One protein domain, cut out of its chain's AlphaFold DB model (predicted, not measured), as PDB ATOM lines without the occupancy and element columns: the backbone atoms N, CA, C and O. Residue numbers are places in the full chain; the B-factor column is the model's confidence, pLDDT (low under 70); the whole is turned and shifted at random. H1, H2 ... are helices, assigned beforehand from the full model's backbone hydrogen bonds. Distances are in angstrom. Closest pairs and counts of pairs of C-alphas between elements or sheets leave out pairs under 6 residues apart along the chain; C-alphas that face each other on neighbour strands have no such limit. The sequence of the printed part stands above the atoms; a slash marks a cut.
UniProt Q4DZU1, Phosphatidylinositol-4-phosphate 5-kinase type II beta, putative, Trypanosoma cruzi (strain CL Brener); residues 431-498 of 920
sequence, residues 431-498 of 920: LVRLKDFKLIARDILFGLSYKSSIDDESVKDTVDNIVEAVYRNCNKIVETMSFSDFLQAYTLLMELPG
ATOM      1  N   LEU A 431     201.375 203.204 210.889       82.06
ATOM      2  CA  LEU A 431     200.866 204.068 211.959       82.06
ATOM      3  C   LEU A 431     201.245 203.524 213.344       82.06
ATOM      4  O   LEU A 431     201.385 202.316 213.539       82.06
ATOM      5  N   VAL A 432     201.372 204.413 214.330       81.29
ATOM      6  CA  VAL A 432     201.587 204.058 215.746       81.29
ATOM      7  C   VAL A 432     200.286 204.243 216.512       81.29
ATOM      8  O   VAL A 432     199.629 205.267 216.367       81.29
ATOM      9  N   ARG A 433     199.890 203.297 217.371       83.89
ATOM     10  CA  ARG A 433     198.679 203.482 218.190       83.89
ATOM     11  C   ARG A 433     198.893 204.624 219.180       83.89
ATOM     12  O   ARG A 433     199.902 204.649 219.882       83.89
ATOM     13  N   LEU A 434     197.906 205.503 219.330       87.74
ATOM     14  CA  LEU A 434     197.949 206.637 220.255       87.74
ATOM     15  C   LEU A 434     198.295 206.196 221.688       87.74
ATOM     16  O   LEU A 434     199.089 206.832 222.375       87.74
ATOM     17  N   LYS A 435     197.749 205.058 222.129       84.44
ATOM     18  CA  LYS A 435     198.061 204.469 223.441       84.44
ATOM     19  C   LYS A 435     199.534 204.083 223.615       84.44
ATOM     20  O   LYS A 435     200.038 204.170 224.729       84.44
ATOM     21  N   ASP A 436     200.208 203.668 222.539       80.69
ATOM     22  CA  ASP A 436     201.630 203.330 222.583       80.69
ATOM     23  C   ASP A 436     202.455 204.616 222.713       80.69
ATOM     24  O   ASP A 436     203.302 204.684 223.598       80.69
ATOM     25  N   PHE A 437     202.128 205.670 221.945       84.80
ATOM     26  CA  PHE A 437     202.731 207.001 222.122       84.80
ATOM     27  C   PHE A 437     202.593 207.509 223.563       84.80
ATOM     28  O   PHE A 437     203.589 207.858 224.198       84.80
ATOM     29  N   LYS A 438     201.370 207.503 224.112       86.89
ATOM     30  CA  LYS A 438     201.108 207.984 225.478       86.89
ATOM     31  C   LYS A 438     201.906 207.212 226.529       86.89
ATOM     32  O   LYS A 438     202.397 207.808 227.486       86.89
ATOM     33  N   LEU A 439     202.056 205.898 226.352       77.57
ATOM     34  CA  LEU A 439     202.858 205.064 227.244       77.57
ATOM     35  C   LEU A 439     204.332 205.495 227.239       77.57
ATOM     36  O   LEU A 439     204.918 205.644 228.306       77.57
ATOM     37  N   ILE A 440     204.905 205.744 226.061       75.80
ATOM     38  CA  ILE A 440     206.304 206.171 225.906       75.80
ATOM     39  C   ILE A 440     206.522 207.551 226.498       75.80
ATOM     40  O   ILE A 440     207.467 207.741 227.254       75.80
ATOM     41  N   ALA A 441     205.649 208.503 226.170       84.12
ATOM     42  CA  ALA A 441     205.749 209.861 226.682       84.12
ATOM     43  C   ALA A 441     205.712 209.851 228.217       84.12
ATOM     44  O   ALA A 441     206.577 210.440 228.863       84.12
ATOM     45  N   ARG A 442     204.795 209.076 228.811       81.75
ATOM     46  CA  ARG A 442     204.734 208.879 230.264       81.75
ATOM     47  C   ARG A 442     206.014 208.252 230.817       81.75
ATOM     48  O   ARG A 442     206.517 208.716 231.834       81.75
ATOM     49  N   ASP A 443     206.538 207.213 230.173       71.83
ATOM     50  CA  ASP A 443     207.752 206.516 230.606       71.83
ATOM     51  C   ASP A 443     209.010 207.399 230.502       71.83
ATOM     52  O   ASP A 443     209.881 207.313 231.370       71.83
ATOM     53  N   ILE A 444     209.091 208.267 229.486       77.42
ATOM     54  CA  ILE A 444     210.144 209.281 229.329       77.42
ATOM     55  C   ILE A 444     210.052 210.295 230.469       77.42
ATOM     56  O   ILE A 444     211.017 210.469 231.210       77.42
ATOM     57  N   LEU A 445     208.885 210.914 230.666       82.61
ATOM     58  CA  LEU A 445     208.680 211.914 231.721       82.61
ATOM     59  C   LEU A 445     208.929 211.333 233.115       82.61
ATOM     60  O   LEU A 445     209.580 211.963 233.947       82.61
ATOM     61  N   PHE A 446     208.472 210.105 233.356       73.27
ATOM     62  CA  PHE A 446     208.699 209.402 234.612       73.27
ATOM     63  C   PHE A 446     210.173 209.048 234.823       73.27
ATOM     64  O   PHE A 446     210.704 209.256 235.912       73.27
ATOM     65  N   GLY A 447     210.854 208.545 233.788       71.80
ATOM     66  CA  GLY A 447     212.285 208.245 233.844       71.80
ATOM     67  C   GLY A 447     213.136 209.476 234.149       71.80
ATOM     68  O   GLY A 447     214.137 209.365 234.846       71.80
ATOM     69  N   LEU A 448     212.699 210.649 233.699       74.09
ATOM     70  CA  LEU A 448     213.367 211.931 233.930       74.09
ATOM     71  C   LEU A 448     212.942 212.615 235.233       74.09
ATOM     72  O   LEU A 448     213.384 213.729 235.505       74.09
ATOM     73  N   SER A 449     212.071 211.982 236.029       72.88
ATOM     74  CA  SER A 449     211.476 212.587 237.226       72.88
ATOM     75  C   SER A 449     210.871 213.975 236.948       72.88
ATOM     76  O   SER A 449     211.026 214.900 237.749       72.88
ATOM     77  N   TYR A 450     210.212 214.134 235.793       79.33
ATOM     78  CA  TYR A 450     209.597 215.394 235.374       79.33
ATOM     79  C   TYR A 450     208.577 215.878 236.413       79.33
ATOM     80  O   TYR A 450     207.728 215.112 236.874       79.33
ATOM     81  N   LYS A 451     208.658 217.166 236.756       74.77
ATOM     82  CA  LYS A 451     207.681 217.877 237.585       74.77
ATOM     83  C   LYS A 451     207.139 219.038 236.764       74.77
ATOM     84  O   LYS A 451     207.943 219.837 236.283       74.77
ATOM     85  N   SER A 452     205.818 219.113 236.603       72.82
ATOM     86  CA  SER A 452     205.209 220.251 235.916       72.82
ATOM     87  C   SER A 452     205.493 221.550 236.674       72.82
ATOM     88  O   SER A 452     205.651 221.557 237.895       72.82
ATOM     89  N   SER A 453     205.583 222.651 235.931       70.44
ATOM     90  CA  SER A 453     205.580 224.004 236.490       70.44
ATOM     91  C   SER A 453     204.201 224.438 236.988       70.44
ATOM     92  O   SER A 453     204.106 225.447 237.677       70.44
ATOM     93  N   ILE A 454     203.145 223.728 236.585       72.04
ATOM     94  CA  ILE A 454     201.765 223.980 236.991       72.04
ATOM     95  C   ILE A 454     201.464 223.083 238.194       72.04
ATOM     96  O   ILE A 454     201.597 221.860 238.107       72.04
ATOM     97  N   ASP A 455     201.075 223.695 239.315       70.60
ATOM     98  CA  ASP A 455     200.644 222.970 240.512       70.60
ATOM     99  C   ASP A 455     199.481 222.015 240.168       70.60
ATOM    100  O   ASP A 455     198.590 222.361 239.394       70.60
ATOM    101  N   ASP A 456     199.510 220.806 240.733       70.10
ATOM    102  CA  ASP A 456     198.550 219.708 240.521       70.10
ATOM    103  C   ASP A 456     198.487 219.069 239.115       70.10
ATOM    104  O   ASP A 456     197.751 218.095 238.933       70.10
ATOM    105  N   GLU A 457     199.278 219.510 238.129       79.28
ATOM    106  CA  GLU A 457     199.317 218.833 236.825       79.28
ATOM    107  C   GLU A 457     200.052 217.486 236.928       79.28
ATOM    108  O   GLU A 457     201.243 217.407 237.257       79.28
ATOM    109  N   SER A 458     199.349 216.395 236.616       82.24
ATOM    110  CA  SER A 458     199.950 215.067 236.602       82.24
ATOM    111  C   SER A 458     200.731 214.814 235.309       82.24
ATOM    112  O   SER A 458     200.441 215.373 234.255       82.24
ATOM    113  N   VAL A 459     201.678 213.866 235.341       83.30
ATOM    114  CA  VAL A 459     202.378 213.387 234.127       83.30
ATOM    115  C   VAL A 459     201.387 212.947 233.043       83.30
ATOM    116  O   VAL A 459     201.663 213.086 231.854       83.30
ATOM    117  N   LYS A 460     200.229 212.408 233.443       85.58
ATOM    118  CA  LYS A 460     199.176 212.007 232.512       85.58
ATOM    119  C   LYS A 460     198.578 213.223 231.801       85.58
ATOM    120  O   LYS A 460     198.429 213.170 230.585       85.58
ATOM    121  N   ASP A 461     198.305 214.297 232.536       88.86
ATOM    122  CA  ASP A 461     197.726 215.525 231.986       88.86
ATOM    123  C   ASP A 461     198.696 216.183 230.998       88.86
ATOM    124  O   ASP A 461     198.295 216.528 229.892       88.86
ATOM    125  N   THR A 462     199.998 216.224 231.306       89.37
ATOM    126  CA  THR A 462     201.019 216.732 230.371       89.37
ATOM    127  C   THR A 462     201.068 215.930 229.068       89.37
ATOM    128  O   THR A 462     201.171 216.501 227.982       89.37
ATOM    129  N   VAL A 463     200.971 214.598 229.141       90.01
ATOM    130  CA  VAL A 463     200.928 213.741 227.943       90.01
ATOM    131  C   VAL A 463     199.648 213.977 227.138       90.01
ATOM    132  O   VAL A 463     199.699 214.027 225.907       90.01
ATOM    133  N   ASP A 464     198.510 214.125 227.813       91.27
ATOM    134  CA  ASP A 464     197.230 214.409 227.169       91.27
ATOM    135  C   ASP A 464     197.239 215.802 226.503       91.27
ATOM    136  O   ASP A 464     196.817 215.909 225.353       91.27
ATOM    137  N   ASN A 465     197.853 216.811 227.133       90.84
ATOM    138  CA  ASN A 465     198.062 218.158 226.585       90.84
ATOM    139  C   ASN A 465     198.922 218.150 225.307       90.84
ATOM    140  O   ASN A 465     198.608 218.851 224.345       90.84
ATOM    141  N   ILE A 466     199.989 217.338 225.258       91.72
ATOM    142  CA  ILE A 466     200.815 217.168 224.046       91.72
ATOM    143  C   ILE A 466     199.976 216.588 222.903       91.72
ATOM    144  O   ILE A 466     200.037 217.070 221.773       91.72
ATOM    145  N   VAL A 467     199.178 215.558 223.191       92.34
ATOM    146  CA  VAL A 467     198.306 214.925 222.192       92.34
ATOM    147  C   VAL A 467     197.223 215.896 221.714       92.34
ATOM    148  O   VAL A 467     196.957 215.973 220.515       92.34
ATOM    149  N   GLU A 468     196.620 216.662 222.621       90.74
ATOM    150  CA  GLU A 468     195.617 217.671 222.283       90.74
ATOM    151  C   GLU A 468     196.208 218.803 221.431       90.74
ATOM    152  O   GLU A 468     195.564 219.257 220.489       90.74
ATOM    153  N   ALA A 469     197.451 219.219 221.684       90.84
ATOM    154  CA  ALA A 469     198.125 220.235 220.876       90.84
ATOM    155  C   ALA A 469     198.315 219.802 219.410       90.84
ATOM    156  O   ALA A 469     198.191 220.635 218.510       90.84
ATOM    157  N   VAL A 470     198.559 218.511 219.162       91.51
ATOM    158  CA  VAL A 470     198.670 217.939 217.807       91.51
ATOM    159  C   VAL A 470     197.300 217.822 217.135       91.51
ATOM    160  O   VAL A 470     197.147 218.158 215.963       91.51
ATOM    161  N   TYR A 471     196.271 217.417 217.884       91.12
ATOM    162  CA  TYR A 471     194.930 217.150 217.350       91.12
ATOM    163  C   TYR A 471     193.889 218.237 217.652       91.12
ATOM    164  O   TYR A 471     192.692 217.975 217.538       91.12
ATOM    165  N   ARG A 472     194.313 219.467 217.968       81.16
ATOM    166  CA  ARG A 472     193.465 220.574 218.466       81.16
ATOM    167  C   ARG A 472     192.206 220.857 217.633       81.16
ATOM    168  O   ARG A 472     191.206 221.315 218.170       81.16
ATOM    169  N   ASN A 473     192.259 220.574 216.328       77.24
ATOM    170  CA  ASN A 473     191.170 220.797 215.366       77.24
ATOM    171  C   ASN A 473     190.501 219.496 214.867       77.24
ATOM    172  O   ASN A 473     189.722 219.525 213.912       77.24
ATOM    173  N   CYS A 474     190.815 218.339 215.456       76.84
ATOM    174  CA  CYS A 474     190.282 217.050 215.030       76.84
ATOM    175  C   CYS A 474     189.036 216.676 215.848       76.84
ATOM    176  O   CYS A 474     189.133 216.238 216.987       76.84
ATOM    177  N   ASN A 475     187.850 216.770 215.239       74.06
ATOM    178  CA  ASN A 475     186.588 216.337 215.866       74.06
ATOM    179  C   ASN A 475     186.388 214.804 215.867       74.06
ATOM    180  O   ASN A 475     185.317 214.321 216.235       74.06
ATOM    181  N   LYS A 476     187.373 214.027 215.397       77.40
ATOM    182  CA  LYS A 476     187.308 212.561 215.333       77.40
ATOM    183  C   LYS A 476     188.159 211.946 216.438       77.40
ATOM    184  O   LYS A 476     189.222 212.461 216.766       77.40
ATOM    185  N   ILE A 477     187.710 210.807 216.964       76.11
ATOM    186  CA  ILE A 477     188.510 209.985 217.875       76.11
ATOM    187  C   ILE A 477     189.707 209.450 217.085       76.11
ATOM    188  O   ILE A 477     189.532 208.690 216.133       76.11
ATOM    189  N   VAL A 478     190.911 209.879 217.459       83.59
ATOM    190  CA  VAL A 478     192.158 209.417 216.848       83.59
ATOM    191  C   VAL A 478     192.696 208.242 217.657       83.59
ATOM    192  O   VAL A 478     193.023 208.388 218.831       83.59
ATOM    193  N   GLU A 479     192.794 207.066 217.040       87.58
ATOM    194  CA  GLU A 479     193.372 205.874 217.678       87.58
ATOM    195  C   GLU A 479     194.818 205.606 217.247       87.58
ATOM    196  O   GLU A 479     195.551 204.897 217.945       87.58
ATOM    197  N   THR A 480     195.247 206.192 216.128       88.06
ATOM    198  CA  THR A 480     196.552 205.974 215.503       88.06
ATOM    199  C   THR A 480     197.173 207.286 215.014       88.06
ATOM    200  O   THR A 480     196.471 208.234 214.679       88.06
ATOM    201  N   MET A 481     198.505 207.359 215.023       88.79
ATOM    202  CA  MET A 481     199.308 208.513 214.624       88.79
ATOM    203  C   MET A 481     200.089 208.207 213.350       88.79
ATOM    204  O   MET A 481     200.741 207.158 213.260       88.79
ATOM    205  N   SER A 482     200.082 209.147 212.405       89.79
ATOM    206  CA  SER A 482     201.034 209.163 211.291       89.79
ATOM    207  C   SER A 482     202.435 209.554 211.772       89.79
ATOM    208  O   SER A 482     202.591 210.074 212.877       89.79
ATOM    209  N   PHE A 483     203.470 209.350 210.946       87.24
ATOM    210  CA  PHE A 483     204.818 209.825 211.289       87.24
ATOM    211  C   PHE A 483     204.858 211.347 211.485       87.24
ATOM    212  O   PHE A 483     205.521 211.820 212.399       87.24
ATOM    213  N   SER A 484     204.115 212.106 210.669       89.42
ATOM    214  CA  SER A 484     204.033 213.567 210.789       89.42
ATOM    215  C   SER A 484     203.476 213.989 212.150       89.42
ATOM    216  O   SER A 484     204.059 214.841 212.819       89.42
ATOM    217  N   ASP A 485     202.386 213.354 212.590       91.63
ATOM    218  CA  ASP A 485     201.770 213.646 213.890       91.63
ATOM    219  C   ASP A 485     202.671 213.195 215.043       91.63
ATOM    220  O   ASP A 485     202.846 213.913 216.026       91.63
ATOM    221  N   PHE A 486     203.282 212.012 214.910       89.48
ATOM    222  CA  PHE A 486     204.225 211.483 215.888       89.48
ATOM    223  C   PHE A 486     205.432 212.409 216.046       89.48
ATOM    224  O   PHE A 486     205.831 212.696 217.169       89.48
ATOM    225  N   LEU A 487     205.998 212.899 214.941       90.26
ATOM    226  CA  LEU A 487     207.116 213.836 214.942       90.26
ATOM    227  C   LEU A 487     206.738 215.140 215.644       90.26
ATOM    228  O   LEU A 487     207.514 215.629 216.464       90.26
ATOM    229  N   GLN A 488     205.550 215.682 215.375       92.12
ATOM    230  CA  GLN A 488     205.068 216.885 216.052       92.12
ATOM    231  C   GLN A 488     204.901 216.651 217.561       92.12
ATOM    232  O   GLN A 488     205.423 217.424 218.364       92.12
ATOM    233  N   ALA A 489     204.245 215.555 217.955       91.25
ATOM    234  CA  ALA A 489     204.042 215.190 219.358       91.25
ATOM    235  C   ALA A 489     205.374 214.954 220.088       91.25
ATOM    236  O   ALA A 489     205.574 215.396 221.220       91.25
ATOM    237  N   TYR A 490     206.305 214.268 219.428       87.60
ATOM    238  CA  TYR A 490     207.638 213.995 219.941       87.60
ATOM    239  C   TYR A 490     208.463 215.284 220.060       87.60
ATOM    240  O   TYR A 490     209.142 215.468 221.062       87.60
ATOM    241  N   THR A 491     208.353 216.214 219.108       88.85
ATOM    242  CA  THR A 491     209.012 217.530 219.180       88.85
ATOM    243  C   THR A 491     208.513 218.334 220.378       88.85
ATOM    244  O   THR A 491     209.328 218.803 221.165       88.85
ATOM    245  N   LEU A 492     207.194 218.390 220.606       90.08
ATOM    246  CA  LEU A 492     206.621 219.032 221.797       90.08
ATOM    247  C   LEU A 492     207.112 218.389 223.100       90.08
ATOM    248  O   LEU A 492     207.408 219.089 224.065       90.08
ATOM    249  N   LEU A 493     207.246 217.058 223.126       85.38
ATOM    250  CA  LEU A 493     207.828 216.342 224.262       85.38
ATOM    251  C   LEU A 493     209.294 216.749 224.515       85.38
ATOM    252  O   LEU A 493     209.716 216.772 225.672       85.38
ATOM    253  N   MET A 494     210.064 217.066 223.464       77.99
ATOM    254  CA  MET A 494     211.457 217.532 223.577       77.99
ATOM    255  C   MET A 494     211.563 218.998 224.023       77.99
ATOM    256  O   MET A 494     212.566 219.381 224.617       77.99
ATOM    257  N   GLU A 495     210.552 219.820 223.743       81.89
ATOM    258  CA  GLU A 495     210.535 221.255 224.067       81.89
ATOM    259  C   GLU A 495     210.038 221.563 225.488       81.89
ATOM    260  O   GLU A 495     209.988 222.729 225.887       81.89
ATOM    261  N   LEU A 496     209.678 220.543 226.279       80.21
ATOM    262  CA  LEU A 496     209.163 220.760 227.629       80.21
ATOM    263  C   LEU A 496     210.157 221.561 228.507       80.21
ATOM    264  O   LEU A 496     211.347 221.235 228.580       80.21
ATOM    265  N   PRO A 497     209.687 222.589 229.240       63.07
ATOM    266  CA  PRO A 497     210.525 223.356 230.155       63.07
ATOM    267  C   PRO A 497     211.151 222.476 231.244       63.07
ATOM    268  O   PRO A 497     210.560 221.505 231.711       63.07
ATOM    269  N   GLY A 498     212.361 222.827 231.684       58.54
ATOM    270  CA  GLY A 498     213.095 222.063 232.700       58.54
ATOM    271  C   GLY A 498     213.966 220.933 232.139       58.54
ATOM    272  O   GLY A 498     214.820 220.429 232.873       58.54
TER     273      GLY A 498
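This is residues 431 to 498 of the 920 residues of the protein "Phosphatidylinositol-4-phosphate 5-kinase type II beta, putative" of Trypanosoma cruzi (strain CL Brener) (UniProt Q4DZU1). Three helices make a small up-and-down bundle, each running against the one before, with H2 set obliquely against H1 and H3. Long loops join them, and residues 472 to 477 stick out. The 68 printed residues hold H1, H2 and H3 in that order and no named strand, an all-helix class. The whole is compact, with a radius of gyration of the C-alphas of 11.8 A and spans of 30 by 21 by 18 A.

H1, residues 434 to 447, and H2, residues 459 to 471, form a helical hairpin. They touch through residues 459 to 464 of H2 alone, closest at the C-alphas of Lys 438 and Val 463, 6.3 A, at a steep tilt of 43 degrees, opposite ways. H3, residues 483 to 494, forms a helical hairpin with H2, touching residues 466 to 470 of H2 alone; the closest C-alphas, Ile 466 and Ala 489, are 6.0 A apart, at a steep tilt of 42 degrees, opposite ways. H1 and H3 are close but not clearly touching, closest at the C-alphas of Ala 441 and Leu 493, 7.2 A. In H1, H2 and H3 every O i to N i+4 pair is within hydrogen-bond range.

H1 spans 19.8 A from C-alpha 434 at (197.949, 206.637, 220.255), H2 18.7 A, and H3 16.0 A to C-alpha 494 at (211.457, 217.532, 223.577).

The printed part has no cut. Both links are long, 11 residues each. Residues 497 to 498 have pLDDT under 70.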